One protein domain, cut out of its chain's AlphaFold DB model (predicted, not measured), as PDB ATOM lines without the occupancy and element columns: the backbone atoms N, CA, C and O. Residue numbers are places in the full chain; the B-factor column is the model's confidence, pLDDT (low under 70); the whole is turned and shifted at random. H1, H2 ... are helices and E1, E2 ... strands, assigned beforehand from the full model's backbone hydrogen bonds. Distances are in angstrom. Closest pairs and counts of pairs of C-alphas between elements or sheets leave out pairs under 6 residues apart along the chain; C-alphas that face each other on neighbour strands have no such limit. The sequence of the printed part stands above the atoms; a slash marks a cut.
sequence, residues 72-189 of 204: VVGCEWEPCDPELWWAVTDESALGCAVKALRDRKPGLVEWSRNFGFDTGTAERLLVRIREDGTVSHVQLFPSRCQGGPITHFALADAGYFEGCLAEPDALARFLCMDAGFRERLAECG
ATOM      1  N   VAL A  72      40.405   7.494  12.072       84.31
ATOM      2  CA  VAL A  72      39.149   8.194  11.823       84.31
ATOM      3  C   VAL A  72      38.085   7.604  12.732       84.31
ATOM      4  O   VAL A  72      38.004   6.387  12.906       84.31
ATOM      5  N   VAL A  73      37.254   8.471  13.295       83.31
ATOM      6  CA  VAL A  73      36.014   8.091  13.963       83.31
ATOM      7  C   VAL A  73      34.867   8.671  13.161       83.31
ATOM      8  O   VAL A  73      34.781   9.882  12.961       83.31
ATOM      9  N   GLY A  74      34.001   7.815  12.643       75.94
ATOM     10  CA  GLY A  74      32.953   8.270  11.743       75.94
ATOM     11  C   GLY A  74      31.831   7.270  11.586       75.94
ATOM     12  O   GLY A  74      31.941   6.114  11.992       75.94
ATOM     13  N   CYS A  75      30.748   7.755  10.990       69.25
ATOM     14  CA  CYS A  75      29.595   6.947  10.639       69.25
ATOM     15  C   CYS A  75      29.614   6.598   9.155       69.25
ATOM     16  O   CYS A  75      29.718   7.486   8.310       69.25
ATOM     17  N   GLU A  76      29.532   5.302   8.842       55.38
ATOM     18  CA  GLU A  76      29.634   4.808   7.464       55.38
ATOM     19  C   GLU A  76      28.304   4.919   6.694       55.38
ATOM     20  O   GLU A  76      28.344   5.074   5.476       55.38
ATOM     21  N   TRP A  77      27.134   4.909   7.360       52.28
ATOM     22  CA  TRP A  77      25.806   4.896   6.709       52.28
ATOM     23  C   TRP A  77      24.832   5.973   7.215       52.28
ATOM     24  O   TRP A  77      24.782   6.290   8.398       52.28
ATOM     25  N   GLU A  78      24.007   6.504   6.305       53.09
ATOM     26  CA  GLU A  78      22.835   7.329   6.634       53.09
ATOM     27  C   GLU A  78      21.571   6.477   6.854       53.09
ATOM     28  O   GLU A  78      21.407   5.450   6.184       53.09
ATOM     29  N   PRO A  79      20.627   6.929   7.710       53.53
ATOM     30  CA  PRO A  79      20.631   8.191   8.470       53.53
ATOM     31  C   PRO A  79      21.337   8.063   9.825       53.53
ATOM     32  O   PRO A  79      20.790   7.375  10.670       53.53
ATOM     33  N   CYS A  80      22.482   8.728  10.048       53.31
ATOM     34  CA  CYS A  80      23.293   8.634  11.275       53.31
ATOM     35  C   CYS A  80      22.432   8.602  12.547       53.31
ATOM     36  O   CYS A  80      22.064   9.650  13.083       53.31
ATOM     37  N   ASP A  81      22.105   7.399  13.015       52.94
ATOM     38  CA  ASP A  81      21.441   7.226  14.286       52.94
ATOM     39  C   ASP A  81      22.517   7.505  15.342       52.94
ATOM     40  O   ASP A  81      23.540   6.803  15.362       52.94
ATOM     41  N   PRO A  82      22.357   8.555  16.170       50.75
ATOM     42  CA  PRO A  82      23.349   8.913  17.177       50.75
ATOM     43  C   PRO A  82      23.649   7.761  18.142       50.75
ATOM     44  O   PRO A  82      24.690   7.796  18.794       50.75
ATOM     45  N   GLU A  83      22.784   6.743  18.211       50.91
ATOM     46  CA  GLU A  83      22.939   5.600  19.104       50.91
ATOM     47  C   GLU A  83      23.660   4.389  18.485       50.91
ATOM     48  O   GLU A  83      24.043   3.498  19.244       50.91
ATOM     49  N   LEU A  84      23.868   4.300  17.159       50.62
ATOM     50  CA  LEU A  84      24.193   2.993  16.554       50.62
ATOM     51  C   LEU A  84      25.386   2.902  15.594       50.62
ATOM     52  O   LEU A  84      25.863   1.783  15.405       50.62
ATOM     53  N   TRP A  85      25.899   3.978  14.990       60.88
ATOM     54  CA  TRP A  85      26.770   3.801  13.806       60.88
ATOM     55  C   TRP A  85      28.094   4.556  13.814       60.88
ATOM     56  O   TRP A  85      28.588   4.914  12.756       60.88
ATOM     57  N   TRP A  86      28.717   4.766  14.969       73.25
ATOM     58  CA  TRP A  86      30.088   5.282  15.009       73.25
ATOM     59  C   TRP A  86      31.094   4.134  15.046       73.25
ATOM     60  O   TRP A  86      30.994   3.245  15.887       73.25
ATOM     61  N   ALA A  87      32.080   4.170  14.156       77.38
ATOM     62  CA  ALA A  87      33.171   3.207  14.122       77.38
ATOM     63  C   ALA A  87      34.524   3.918  14.157       77.38
ATOM     64  O   ALA A  87      34.696   5.003  13.598       77.38
ATOM     65  N   VAL A  88      35.489   3.275  14.811       82.12
ATOM     66  CA  VAL A  88      36.899   3.666  14.794       82.12
ATOM     67  C   VAL A  88      37.584   2.852  13.700       82.12
ATOM     68  O   VAL A  88      37.516   1.627  13.719       82.12
ATOM     69  N   THR A  89      38.239   3.508  12.740       84.06
ATOM     70  CA  THR A  89      38.856   2.806  11.597       84.06
ATOM     71  C   THR A  89      40.057   1.953  11.983       84.06
ATOM     72  O   THR A  89      40.389   1.013  11.265       84.06
ATOM     73  N   ASP A  90      40.725   2.297  13.085       86.31
ATOM     74  CA  ASP A  90      41.900   1.589  13.581       86.31
ATOM     75  C   ASP A  90      41.972   1.645  15.115       86.31
ATOM     76  O   ASP A  90      42.330   2.656  15.725       86.31
ATOM     77  N   GLU A  91      41.625   0.530  15.760       92.25
ATOM     78  CA  GLU A  91      41.672   0.407  17.218       92.25
ATOM     79  C   GLU A  91      43.099   0.403  17.781       92.25
ATOM     80  O   GLU A  91      43.317   0.791  18.932       92.25
ATOM     81  N   SER A  92      44.077  -0.049  16.994       92.31
ATOM     82  CA  SER A  92      45.475  -0.128  17.415       92.31
ATOM     83  C   SER A  92      46.118   1.257  17.440       92.31
ATOM     84  O   SER A  92      46.793   1.604  18.414       92.31
ATOM     85  N   ALA A  93      45.804   2.080  16.438       91.00
ATOM     86  CA  ALA A  93      46.135   3.494  16.373       91.00
ATOM     87  C   ALA A  93      45.501   4.272  17.537       91.00
ATOM     88  O   ALA A  93      46.206   4.993  18.247       91.00
ATOM     89  N   LEU A  94      44.210   4.044  17.822       94.12
ATOM     90  CA  LEU A  94      43.546   4.615  18.998       94.12
ATOM     91  C   LEU A  94      44.246   4.192  20.298       94.12
ATOM     92  O   LEU A  94      44.545   5.025  21.152       94.12
ATOM     93  N   GLY A  95      44.559   2.904  20.456       95.31
ATOM     94  CA  GLY A  95      45.277   2.404  21.628       95.31
ATOM     95  C   GLY A  95      46.669   3.026  21.789       95.31
ATOM     96  O   GLY A  95      47.087   3.311  22.912       95.31
ATOM     97  N   CYS A  96      47.381   3.268  20.686       96.31
ATOM     98  CA  CYS A  96      48.642   4.005  20.688       96.31
ATOM     99  C   CYS A  96      48.438   5.453  21.149       96.31
ATOM    100  O   CYS A  96      49.158   5.909  22.038       96.31
ATOM    101  N   ALA A  97      47.441   6.150  20.599       94.81
ATOM    102  CA  ALA A  97      47.147   7.542  20.921       94.81
ATOM    103  C   ALA A  97      46.833   7.730  22.412       94.81
ATOM    104  O   ALA A  97      47.455   8.560  23.076       94.81
ATOM    105  N   VAL A  98      45.945   6.904  22.978       95.94
ATOM    106  CA  VAL A  98      45.594   6.989  24.405       95.94
ATOM    107  C   VAL A  98      46.809   6.686  25.296       95.94
ATOM    108  O   VAL A  98      47.030   7.381  26.287       95.94
ATOM    109  N   LYS A  99      47.658   5.712  24.929       97.12
ATOM    110  CA  LYS A  99      48.917   5.438  25.654       97.12
ATOM    111  C   LYS A  99      49.892   6.608  25.584       97.12
ATOM    112  O   LYS A  99      50.486   6.954  26.599       97.12
ATOM    113  N   ALA A 100      50.045   7.230  24.418       94.75
ATOM    114  CA  ALA A 100      50.913   8.388  24.262       94.75
ATOM    115  C   ALA A 100      50.479   9.555  25.160       94.75
ATOM    116  O   ALA A 100      51.327  10.193  25.783       94.75
ATOM    117  N   LEU A 101      49.168   9.786  25.277       94.00
ATOM    118  CA  LEU A 101      48.595  10.801  26.161       94.00
ATOM    119  C   LEU A 101      48.804  10.467  27.638       94.00
ATOM    120  O   LEU A 101      49.275  11.318  28.394       94.00
ATOM    121  N   ARG A 102      48.533   9.218  28.034       96.12
ATOM    122  CA  ARG A 102      48.786   8.716  29.391       96.12
ATOM    123  C   ARG A 102      50.243   8.918  29.806       96.12
ATOM    124  O   ARG A 102      50.515   9.440  30.885       96.12
ATOM    125  N   ASP A 103      51.167   8.506  28.941       95.88
ATOM    126  CA  ASP A 103      52.607   8.522  29.206       95.88
ATOM    127  C   ASP A 103      53.226   9.912  28.990       95.88
ATOM    128  O   ASP A 103      54.423  10.089  29.215       95.88
ATOM    129  N   ARG A 104      52.426  10.893  28.538       93.75
ATOM    130  CA  ARG A 104      52.872  12.228  28.109       93.75
ATOM    131  C   ARG A 104      54.067  12.147  27.158       93.75
ATOM    132  O   ARG A 104      55.001  12.940  27.245       93.75
ATOM    133  N   LYS A 105      54.046  11.157  26.263       94.31
ATOM    134  CA  LYS A 105      55.133  10.906  25.320       94.31
ATOM    135  C   LYS A 105      55.219  12.089  24.351       94.31
ATOM    136  O   LYS A 105      54.256  12.299  23.613       94.31
ATOM    137  N   PRO A 106      56.340  12.832  24.303       90.38
ATOM    138  CA  PRO A 106      56.456  13.975  23.408       90.38
ATOM    139  C   PRO A 106      56.252  13.561  21.949       90.38
ATOM    140  O   PRO A 106      56.784  12.539  21.505       90.38
ATOM    141  N   GLY A 107      55.475  14.349  21.211       87.69
ATOM    142  CA  GLY A 107      55.127  14.049  19.826       87.69
ATOM    143  C   GLY A 107      53.749  14.552  19.414       87.69
ATOM    144  O   GLY A 107      53.093  15.287  20.148       87.69
ATOM    145  N   LEU A 108      53.334  14.171  18.210       88.88
ATOM    146  CA  LEU A 108      52.057  14.558  17.620       88.88
ATOM    147  C   LEU A 108      51.106  13.361  17.595       88.88
ATOM    148  O   LEU A 108      51.500  12.292  17.145       88.88
ATOM    149  N   VAL A 109      49.873  13.556  18.048       90.19
ATOM    150  CA  VAL A 109      48.758  12.616  17.903       90.19
ATOM    151  C   VAL A 109      47.715  13.262  16.999       90.19
ATOM    152  O   VAL A 109      47.359  14.424  17.200       90.19
ATOM    153  N   GLU A 110      47.222  12.510  16.020       89.62
ATOM    154  CA  GLU A 110      46.220  12.973  15.063       89.62
ATOM    155  C   GLU A 110      45.032  12.009  14.998       89.62
ATOM    156  O   GLU A 110      45.204  10.792  14.921       89.62
ATOM    157  N   TRP A 111      43.823  12.567  14.967       89.19
ATOM    158  CA  TRP A 111      42.620  11.836  14.587       89.19
ATOM    159  C   TRP A 111      41.654  12.732  13.819       89.19
ATOM    160  O   TRP A 111      41.783  13.956  13.809       89.19
ATOM    161  N   SER A 112      40.661  12.130  13.171       85.88
ATOM    162  CA  SER A 112      39.593  12.888  12.519       85.88
ATOM    163  C   SER A 112      38.204  12.380  12.874       85.88
ATOM    164  O   SER A 112      38.012  11.191  13.123       85.88
ATOM    165  N   ARG A 113      37.234  13.296  12.898       83.62
ATOM    166  CA  ARG A 113      35.809  13.004  13.052       83.62
ATOM    167  C   ARG A 113      35.097  13.239  11.730       83.62
ATOM    168  O   ARG A 113      35.107  14.361  11.223       83.62
ATOM    169  N   ASN A 114      34.489  12.195  11.175       79.25
ATOM    170  CA  ASN A 114      33.722  12.299   9.938       79.25
ATOM    171  C   ASN A 114      32.213  12.283  10.219       79.25
ATOM    172  O   ASN A 114      31.688  11.326  10.792       79.25
ATOM    173  N   PHE A 115      31.524  13.338   9.783       71.00
ATOM    174  CA  PHE A 115      30.089  13.538   9.960       71.00
ATOM    175  C   PHE A 115      29.363  13.399   8.605       71.00
ATOM    176  O   PHE A 115      28.991  14.401   7.999       71.00
ATOM    177  N   GLY A 116      29.151  12.166   8.129       60.62
ATOM    178  CA  GLY A 116      28.309  11.865   6.955       60.62
ATOM    179  C   GLY A 116      29.047  11.463   5.664       60.62
ATOM    180  O   GLY A 116      30.269  11.541   5.568       60.62
ATOM    181  N   PHE A 117      28.276  10.992   4.671       50.09
ATOM    182  CA  PHE A 117      28.767  10.284   3.472       50.09
ATOM    183  C   PHE A 117      29.438  11.190   2.418       50.09
ATOM    184  O   PHE A 117      30.211  10.686   1.607       50.09
ATOM    185  N   ASP A 118      29.162  12.503   2.412       49.69
ATOM    186  CA  ASP A 118      29.377  13.326   1.202       49.69
ATOM    187  C   ASP A 118      29.943  14.739   1.422       49.69
ATOM    188  O   ASP A 118      30.194  15.464   0.461       49.69
ATOM    189  N   THR A 119      30.163  15.193   2.658       47.47
ATOM    190  CA  THR A 119      30.478  16.618   2.877       47.47
ATOM    191  C   THR A 119      31.963  16.957   2.808       47.47
ATOM    192  O   THR A 119      32.305  18.138   2.808       47.47
ATOM    193  N   GLY A 120      32.874  15.979   2.783       54.09
ATOM    194  CA  GLY A 120      34.314  16.261   2.899       54.09
ATOM    195  C   GLY A 120      34.684  17.032   4.182       54.09
ATOM    196  O   GLY A 120      35.814  17.493   4.333       54.09
ATOM    197  N   THR A 121      33.742  17.180   5.121       57.69
ATOM    198  CA  THR A 121      33.924  17.861   6.401       57.69
ATOM    199  C   THR A 121      34.355  16.832   7.432       57.69
ATOM    200  O   THR A 121      33.603  16.487   8.342       57.69
ATOM    201  N   ALA A 122      35.567  16.312   7.257       69.00
ATOM    202  CA  ALA A 122      36.256  15.619   8.330       69.00
ATOM    203  C   ALA A 122      36.900  16.680   9.220       69.00
ATOM    204  O   ALA A 122      37.798  17.398   8.792       69.00
ATOM    205  N   GLU A 123      36.433  16.818  10.450       78.94
ATOM    206  CA  GLU A 123      37.155  17.616  11.429       78.94
ATOM    207  C   GLU A 123      38.456  16.879  11.760       78.94
ATOM    208  O   GLU A 123      38.402  15.740  12.219       78.94
ATOM    209  N   ARG A 124      39.618  17.487  11.511       80.50
ATOM    210  CA  ARG A 124      40.913  16.912  11.906       80.50
ATOM    211  C   ARG A 124      41.355  17.558  13.212       80.50
ATOM    212  O   ARG A 124      41.368  18.780  13.320       80.50
ATOM    213  N   LEU A 125      41.713  16.744  14.193       85.00
ATOM    214  CA  LEU A 125      42.201  17.184  15.491       85.00
ATOM    215  C   LEU A 125      43.660  16.768  15.625       85.00
ATOM    216  O   LEU A 125      44.006  15.600  15.436       85.00
ATOM    217  N   LEU A 126      44.511  17.741  15.934       85.81
ATOM    218  CA  LEU A 126      45.936  17.536  16.136       85.81
ATOM    219  C   LEU A 126      46.300  17.958  17.555       85.81
ATOM    220  O   LEU A 126      46.015  19.077  17.992       85.81
ATOM    221  N   VAL A 127      46.974  17.057  18.258       89.00
ATOM    222  CA  VAL A 127      47.439  17.247  19.629       89.00
ATOM    223  C   VAL A 127      48.942  17.051  19.673       89.00
ATOM    224  O   VAL A 127      49.444  15.942  19.499       89.00
ATOM    225  N   ARG A 128      49.678  18.133  19.930       90.50
ATOM    226  CA  ARG A 128      51.123  18.091  20.155       90.50
ATOM    227  C   ARG A 128      51.413  18.057  21.649       90.50
ATOM    228  O   ARG A 128      51.159  19.035  22.347       90.50
ATOM    229  N   ILE A 129      51.995  16.957  22.107       89.75
ATOM    230  CA  ILE A 129      52.515  16.770  23.462       89.75
ATOM    231  C   ILE A 129      53.955  17.293  23.485       89.75
ATOM    232  O   ILE A 129      54.809  16.834  22.719       89.75
ATOM    233  N   ARG A 130      54.217  18.288  24.328       87.25
ATOM    234  CA  ARG A 130      55.535  18.911  24.503       87.25
ATOM    235  C   ARG A 130      56.384  18.127  25.508       87.25
ATOM    236  O   ARG A 130      55.878  17.291  26.251       87.25
ATOM    237  N   GLU A 131      57.685  18.411  25.542       87.12
ATOM    238  CA  GLU A 131      58.636  17.756  26.461       87.12
ATOM    239  C   GLU A 131      58.331  18.015  27.944       87.12
ATOM    240  O   GLU A 131      58.611  17.172  28.790       87.12
ATOM    241  N   ASP A 132      57.713  19.155  28.257       83.31
ATOM    242  CA  ASP A 132      57.260  19.513  29.604       83.31
ATOM    243  C   ASP A 132      55.919  18.853  29.994       83.31
ATOM    244  O   ASP A 132      55.421  19.048  31.104       83.31
ATOM    245  N   GLY A 133      55.328  18.061  29.093       80.06
ATOM    246  CA  GLY A 133      54.039  17.399  29.275       80.06
ATOM    247  C   GLY A 133      52.822  18.304  29.063       80.06
ATOM    248  O   GLY A 133      51.696  17.845  29.269       80.06
ATOM    249  N   THR A 134      53.013  19.564  28.657       85.00
ATOM    250  CA  THR A 134      51.917  20.427  28.198       85.00
ATOM    251  C   THR A 134      51.467  20.029  26.797       85.00
ATOM    252  O   THR A 134      52.200  19.383  26.041       85.00
ATOM    253  N   VAL A 135      50.240  20.403  26.441       86.44
ATOM    254  CA  VAL A 135      49.668  20.103  25.132       86.44
ATOM    255  C   VAL A 135      49.298  21.370  24.385       86.44
ATOM    256  O   VAL A 135      48.733  22.297  24.959       86.44
ATOM    257  N   SER A 136      49.592  21.371  23.087       84.88
ATOM    258  CA  SER A 136      49.007  22.281  22.107       84.88
ATOM    259  C   SER A 136      47.979  21.523  21.274       84.88
ATOM    260  O   SER A 136      48.300  20.492  20.685       84.88
ATOM    261  N   HIS A 137      46.764  22.045  21.198       84.69
ATOM    262  CA  HIS A 137      45.675  21.495  20.404       84.69
ATOM    263  C   HIS A 137      45.335  22.440  19.260       84.69
ATOM    264  O   HIS A 137      45.193  23.646  19.477       84.69
ATOM    265  N   VAL A 138      45.151  21.888  18.065       81.31
ATOM    266  CA  VAL A 138      44.611  22.610  16.914       81.31
ATOM    267  C   VAL A 138      43.523  21.779  16.241       81.31
ATOM    268  O   VAL A 138      43.668  20.576  16.020       81.31
ATOM    269  N   GLN A 139      42.423  22.448  15.919       80.56
ATOM    270  CA  GLN A 139      41.311  21.895  15.159       80.56
ATOM    271  C   GLN A 139      41.431  22.393  13.718       80.56
ATOM    272  O   GLN A 139      41.492  23.598  13.492       80.56
ATOM    273  N   LEU A 140      41.477  21.498  12.737       77.00
ATOM    274  CA  LEU A 140      41.557  21.849  11.322       77.00
ATOM    275  C   LEU A 140      40.231  21.538  10.625       77.00
ATOM    276  O   LEU A 140      39.684  20.438  10.751       77.00
ATOM    277  N   PHE A 141      39.752  22.500   9.836       69.25
ATOM    278  CA  PHE A 141      38.568  22.349   8.996       69.25
ATOM    279  C   PHE A 141      38.988  22.304   7.518       69.25
ATOM    280  O   PHE A 141      39.293  23.357   6.947       69.25
ATOM    281  N   PRO A 142      38.979  21.123   6.865       58.75
ATOM    282  CA  PRO A 142      39.450  20.961   5.487       58.75
ATOM    283  C   PRO A 142      38.732  21.883   4.504       58.75
ATOM    284  O   PRO A 142      39.345  22.443   3.604       58.75
ATOM    285  N   SER A 143      37.434  22.105   4.717       57.03
ATOM    286  CA  SER A 143      36.600  22.927   3.840       57.03
ATOM    287  C   SER A 143      36.887  24.430   3.925       57.03
ATOM    288  O   SER A 143      36.290  25.194   3.172       57.03
ATOM    289  N   ARG A 144      37.721  24.883   4.873       55.84
ATOM    290  CA  ARG A 144      37.984  26.313   5.110       55.84
ATOM    291  C   ARG A 144      39.435  26.719   4.878       55.84
ATOM    292  O   ARG A 144      39.729  27.898   5.033       55.84
ATOM    293  N   CYS A 145      40.327  25.778   4.546       55.00
ATOM    294  CA  CYS A 145      41.780  26.002   4.519       55.00
ATOM    295  C   CYS A 145      42.287  26.780   5.753       55.00
ATOM    296  O   CYS A 145      43.245  27.545   5.666       55.00
ATOM    297  N   GLN A 146      41.617  26.618   6.899       60.12
ATOM    298  CA  GLN A 146      41.838  27.418   8.095       60.12
ATOM    299  C   GLN A 146      42.008  26.475   9.281       60.12
ATOM    300  O   GLN A 146      41.131  25.653   9.574       60.12
ATOM    301  N   GLY A 147      43.153  26.596   9.949       63.03
ATOM    302  CA  GLY A 147      43.327  26.055  11.286       63.03
ATOM    303  C   GLY A 147      42.601  26.936  12.295       63.03
ATOM    304  O   GLY A 147      42.651  28.164  12.212       63.03
ATOM    305  N   GLY A 148      41.893  26.307  13.225       66.25
ATOM    306  CA  GLY A 148      41.360  26.966  14.407       66.25
ATOM    307  C   GLY A 148      42.483  27.509  15.301       66.25
ATOM    308  O   GLY A 148      43.664  27.240  15.061       66.25
ATOM    309  N   PRO A 149      42.137  28.282  16.342       69.69
ATOM    310  CA  PRO A 149      43.130  28.794  17.273       69.69
ATOM    311  C   PRO A 149      43.896  27.644  17.939       69.69
ATOM    312  O   PRO A 149      43.315  26.630  18.340       69.69
ATOM    313  N   ILE A 150      45.208  27.825  18.087       79.12
ATOM    314  CA  ILE A 150      46.034  26.913  18.875       79.12
ATOM    315  C   ILE A 150      45.713  27.165  20.347       79.12
ATOM    316  O   ILE A 150      45.872  28.280  20.841       79.12
ATOM    317  N   THR A 151      45.264  26.127  21.045       80.19
ATOM    318  CA  THR A 151      44.960  26.197  22.480       80.19
ATOM    319  C   THR A 151      45.987  25.391  23.259       80.19
ATOM    320  O   THR A 151      46.314  24.268  22.872       80.19
ATOM    321  N   HIS A 152      46.489  25.948  24.360       83.50
ATOM    322  CA  HIS A 152      47.434  25.271  25.244       83.50
ATOM    323  C   HIS A 152      46.766  24.895  26.561       83.50
ATOM    324  O   HIS A 152      46.173  25.752  27.213       83.50
ATOM    325  N   PHE A 153      46.892  23.637  26.977       82.56
ATOM    326  CA  PHE A 153      46.371  23.170  28.263       82.56
ATOM    327  C   PHE A 153      47.189  22.012  28.831       82.56
ATOM    328  O   PHE A 153      47.997  21.374  28.150       82.56
ATOM    329  N   ALA A 154      46.974  21.747  30.119       87.31
ATOM    330  CA  ALA A 154      47.485  20.557  30.779       87.31
ATOM    331  C   ALA A 154      46.571  19.360  30.490       87.31
ATOM    332  O   ALA A 154      45.349  19.461  30.602       87.31
ATOM    333  N   LEU A 155      47.166  18.213  30.155       86.50
ATOM    334  CA  LEU A 155      46.427  16.957  30.036       86.50
ATOM    335  C   LEU A 155      45.850  16.518  31.386       86.50
ATOM    336  O   LEU A 155      46.410  16.818  32.447       86.50
ATOM    337  N   ALA A 156      44.771  15.732  31.328       90.56
ATOM    338  CA  ALA A 156      44.336  14.932  32.466       90.56
ATOM    339  C   ALA A 156      45.488  14.048  32.993       90.56
ATOM    340  O   ALA A 156      46.496  13.814  32.314       90.56
ATOM    341  N   ASP A 157      45.382  13.593  34.240       92.69
ATOM    342  CA  ASP A 157      46.395  12.710  34.809       92.69
ATOM    343  C   ASP A 157      46.380  11.317  34.154       92.69
ATOM    344  O   ASP A 157      45.445  10.932  33.451       92.69
ATOM    345  N   ALA A 158      47.444  10.545  34.381       94.75
ATOM    346  CA  ALA A 158      47.591   9.216  33.792       94.75
ATOM    347  C   ALA A 158      46.458   8.250  34.195       94.75
ATOM    348  O   ALA A 158      46.106   7.379  33.405       94.75
ATOM    349  N   GLY A 159      45.864   8.409  35.384       96.62
ATOM    350  CA  GLY A 159      44.763   7.571  35.857       96.62
ATOM    351  C   GLY A 159      43.495   7.735  35.019       96.62
ATOM    352  O   GLY A 159      42.820   6.744  34.747       96.62
ATOM    353  N   TYR A 160      43.218   8.950  34.534       96.00
ATOM    354  CA  TYR A 160      42.127   9.202  33.586       96.00
ATOM    355  C   TYR A 160      42.291   8.369  32.306       96.00
ATOM    356  O   TYR A 160      41.384   7.644  31.898       96.00
ATOM    357  N   PHE A 161      43.478   8.422  31.694       96.12
ATOM    358  CA  PHE A 161      43.741   7.715  30.440       96.12
ATOM    359  C   PHE A 161      43.874   6.195  30.614       96.12
ATOM    360  O   PHE A 161      43.530   5.460  29.691       96.12
ATOM    361  N   GLU A 162      44.309   5.707  31.781       97.56
ATOM    362  CA  GLU A 162      44.194   4.282  32.136       97.56
ATOM    363  C   GLU A 162      42.727   3.831  32.173       97.56
ATOM    364  O   GLU A 162      42.401   2.764  31.656       97.56
ATOM    365  N   GLY A 163      41.830   4.669  32.707       97.06
ATOM    366  CA  GLY A 163      40.385   4.441  32.645       97.06
ATOM    367  C   GLY A 163      39.888   4.309  31.206       97.06
ATOM    368  O   GLY A 163      39.233   3.326  30.874       97.06
ATOM    369  N   CYS A 164      40.290   5.225  30.321       97.25
ATOM    370  CA  CYS A 164      39.926   5.134  28.907       97.25
ATOM    371  C   CYS A 164      40.494   3.880  28.226       97.25
ATOM    372  O   CYS A 164      39.800   3.247  27.437       97.25
ATOM    373  N   LEU A 165      41.736   3.478  28.525       96.50
ATOM    374  CA  LEU A 165      42.321   2.240  27.987       96.50
ATOM    375  C   LEU A 165      41.584   0.980  28.449       96.50
ATOM    376  O   LEU A 165      41.584  -0.012  27.717       96.50
ATOM    377  N   ALA A 166      40.978   1.012  29.636       97.50
ATOM    378  CA  ALA A 166      40.208  -0.097  30.184       97.50
ATOM    379  C   ALA A 166      38.833  -0.272  29.518       97.50
ATOM    380  O   ALA A 166      38.228  -1.335  29.675       97.50
ATOM    381  N   GLU A 167      38.352   0.720  28.759       96.19
ATOM    382  CA  GLU A 167      37.110   0.594  27.996       96.19
ATOM    383  C   GLU A 167      37.237  -0.540  26.963       96.19
ATOM    384  O   GLU A 167      38.166  -0.526  26.141       96.19
ATOM    385  N   PRO A 168      36.340  -1.545  26.983       89.38
ATOM    386  CA  PRO A 168      36.446  -2.711  26.107       89.38
ATOM    387  C   PRO A 168      36.073  -2.385  24.658       89.38
ATOM    388  O   PRO A 168      36.604  -2.998  23.735       89.38
ATOM    389  N   ASP A 169      35.184  -1.414  24.467       91.81
ATOM    390  CA  ASP A 169      34.697  -0.967  23.170       91.81
ATOM    391  C   ASP A 169      35.550   0.194  22.633       91.81
ATOM    392  O   ASP A 169      35.914   1.118  23.365       91.81
ATOM    393  N   ALA A 170      35.900   0.147  21.347       89.50
ATOM    394  CA  ALA A 170      36.771   1.147  20.735       89.50
ATOM    395  C   ALA A 170      36.120   2.532  20.671       89.50
ATOM    396  O   ALA A 170      36.801   3.542  20.866       89.50
ATOM    397  N   LEU A 171      34.808   2.589  20.437       89.19
ATOM    398  CA  LEU A 171      34.077   3.845  20.433       89.19
ATOM    399  C   LEU A 171      34.011   4.433  21.848       89.19
ATOM    400  O   LEU A 171      34.325   5.606  22.018       89.19
ATOM    401  N   ALA A 172      33.702   3.634  22.871       90.94
ATOM    402  CA  ALA A 172      33.726   4.057  24.272       90.94
ATOM    403  C   ALA A 172      35.112   4.576  24.692       90.94
ATOM    404  O   ALA A 172      35.221   5.648  25.290       90.94
ATOM    405  N   ARG A 173      36.184   3.879  24.293       94.06
ATOM    406  CA  ARG A 173      37.575   4.310  24.504       94.06
ATOM    407  C   ARG A 173      37.862   5.665  23.859       94.06
ATOM    408  O   ARG A 173      38.463   6.532  24.496       94.06
ATOM    409  N   PHE A 174      37.430   5.859  22.614       92.69
ATOM    410  CA  PHE A 174      37.564   7.139  21.924       92.69
ATOM    411  C   PHE A 174      36.764   8.247  22.617       92.69
ATOM    412  O   PHE A 174      37.316   9.311  22.878       92.69
ATOM    413  N   LEU A 175      35.494   8.001  22.945       91.38
ATOM    414  CA  LEU A 175      34.626   8.979  23.603       91.38
ATOM    415  C   LEU A 175      35.177   9.386  24.972       91.38
ATOM    416  O   LEU A 175      35.171  10.571  25.298       91.38
ATOM    417  N   CYS A 176      35.715   8.435  25.741       94.50
ATOM    418  CA  CYS A 176      36.424   8.718  26.986       94.50
ATOM    419  C   CYS A 176      37.631   9.634  26.745       94.50
ATOM    420  O   CYS A 176      37.784  10.656  27.414       94.50
ATOM    421  N   MET A 177      38.477   9.322  25.759       94.12
ATOM    422  CA  MET A 177      39.633  10.157  25.422       94.12
ATOM    423  C   MET A 177      39.211  11.576  24.992       94.12
ATOM    424  O   MET A 177      39.741  12.555  25.515       94.12
ATOM    425  N   ASP A 178      38.253  11.693  24.068       90.31
ATOM    426  CA  ASP A 178      37.767  12.964  23.512       90.31
ATOM    427  C   ASP A 178      37.083  13.838  24.575       90.31
ATOM    428  O   ASP A 178      37.302  15.050  24.607       90.31
ATOM    429  N   ALA A 179      36.320  13.242  25.500       89.00
ATOM    430  CA  ALA A 179      35.684  13.968  26.601       89.00
ATOM    431  C   ALA A 179      36.707  14.731  27.457       89.00
ATOM    432  O   ALA A 179      36.496  15.907  27.758       89.00
ATOM    433  N   GLY A 180      37.852  14.107  27.755       85.75
ATOM    434  CA  GLY A 180      38.920  14.727  28.537       85.75
ATOM    435  C   GLY A 180      39.532  15.942  27.835       85.75
ATOM    436  O   GLY A 180      39.873  16.928  28.483       85.75
ATOM    437  N   PHE A 181      39.619  15.920  26.503       84.44
ATOM    438  CA  PHE A 181      40.048  17.084  25.727       84.44
ATOM    439  C   PHE A 181      39.006  18.196  25.724       84.44
ATOM    440  O   PHE A 181      39.346  19.356  25.940       84.44
ATOM    441  N   ARG A 182      37.736  17.855  25.492       83.06
ATOM    442  CA  ARG A 182      36.654  18.845  25.407       83.06
ATOM    443  C   ARG A 182      36.430  19.568  26.730       83.06
ATOM    444  O   ARG A 182      36.203  20.774  26.708       83.06
ATOM    445  N   GLU A 183      36.535  18.865  27.857       81.81
ATOM    446  CA  GLU A 183      36.459  19.470  29.190       81.81
ATOM    447  C   GLU A 183      37.580  20.501  29.393       81.81
ATOM    448  O   GLU A 183      37.303  21.654  29.718       81.81
ATOM    449  N   ARG A 184      38.833  20.142  29.083       79.50
ATOM    450  CA  ARG A 184      39.984  21.057  29.198       79.50
ATOM    451  C   ARG A 184      39.914  22.239  28.239       79.50
ATOM    452  O   ARG A 184      40.249  23.356  28.617       79.50
ATOM    453  N   LEU A 185      39.454  22.019  27.012       76.19
ATOM    454  CA  LEU A 185      39.241  23.100  26.050       76.19
ATOM    455  C   LEU A 185      38.173  24.086  26.541       76.19
ATOM    456  O   LEU A 185      38.348  25.292  26.386       76.19
ATOM    457  N   ALA A 186      37.100  23.595  27.169       75.44
ATOM    458  CA  ALA A 186      36.073  24.452  27.753       75.44
ATOM    459  C   ALA A 186      36.608  25.289  28.934       75.44
ATOM    460  O   ALA A 186      36.203  26.440  29.091       75.44
ATOM    461  N   GLU A 187      37.550  24.754  29.721       73.25
ATOM    462  CA  GLU A 187      38.230  25.487  30.805       73.25
ATOM    463  C   GLU A 187      39.117  26.637  30.290       73.25
ATOM    464  O   GLU A 187      39.279  27.643  30.982       73.25
ATOM    465  N   CYS A 188      39.674  26.521  29.079       62.69
ATOM    466  CA  CYS A 188      40.542  27.543  28.482       62.69
ATOM    467  C   CYS A 188      39.794  28.771  27.932       62.69
ATOM    468  O   CYS A 188      40.435  29.785  27.651       62.69
ATOM    469  N   GLY A 189      38.463  28.708  27.803       53.66
ATOM    470  CA  GLY A 189      37.659  29.715  27.106       53.66
ATOM    471  C   GLY A 189      37.878  29.686  25.587       53.66
ATOM    472  O   GLY A 189      38.958  29.351  25.104       53.66
TER     473      GLY A 189
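This is residues 72 to 189 of the 204 residues of an uncharacterized protein of Nannocystis exedens (UniProt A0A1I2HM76). A strongly twisted, curled sheet of six strands has three helices packed beside one another in a triangle along one side: H1 and H3 on the sheet, and H2 on H1 and H3, away from it. E3, E4 and E5 are the long strands in the middle of the sheet, and H3 runs from the short edge strand E2 to the other short edge strand, E6. The 118 printed residues hold E1 E2 H1 E3 E4 E5 E6 H2 H3 in chain order, a mixed class of helices and strands. The mixed sheet runs E2 E1 E3 E4 E5 E6, with E1 and E3 parallel and the other neighbours antiparallel. The whole is compact, with a radius of gyration of the C-alphas of 14.4 A and spans of 43 by 36 by 24 A.

E1, residues 72 to 75, begins with C-alpha 72 at (39.149, 8.194, 11.823). E2 is residues 86 to 88, and H1 is residues 91 to 102, 16.4 A long. E3, residues 107 to 114, is 23.6 A long, E4, residues 122 to 129, 22.2 A, and E5, residues 134 to 141, 23.5 A. E6 is residues 151 to 154 and H2 residues 158 to 166. H3, residues 170 to 187, is 26.4 A long and ends with C-alpha 187 at (38.230, 25.487, 30.805).

E3, E4, E5 and E6 form a meander, each strand the antiparallel neighbour of the one before; N 109 and O 127 are 2.8 A apart, N 128 and O 136 2.8 A, and N 137 and O 151 2.8 A. E1 is parallel to E3, with N 73 and O 112 2.8 A apart, and forms a hairpin with E2, with N 87 and O 74 2.9 A apart. H1 and H3 are on one face of the sheet, an arrangement in two layers, the sheet being one layer and the helices on one face of it the other. H1 has a height over the sheet of 8.4 A. H3 comes closest to E2 at the C-alphas of Val 88 and Leu 171, 6.3 A, and to E6 at those of Phe 153 and Arg 184, 6.8 A. H2 touches H1 at a shallow tilt of 16 degrees, opposite ways, closest at the C-alphas of Arg 102 and Ala 158, 4.6 A. H2 and H3 form a helical hairpin at a shallow tilt of 28 degrees; H3 touches H2 with residues 172 to 177 alone, closest at the C-alphas of Cys 164 and Arg 173, 5.1 A. In H1 and H2 every O i to N i+4 pair is within hydrogen-bond range, in H3 13 of 14.

The two C-alphas farthest apart, those of Pro 79 and Asp 132, are 43.8 A apart. The printed part has no cut, and no link is long. The mean pLDDT of the printed part is 80.4; residues 75 to 85, 116 to 122, 141 to 149 and 188 to 189 are under 70.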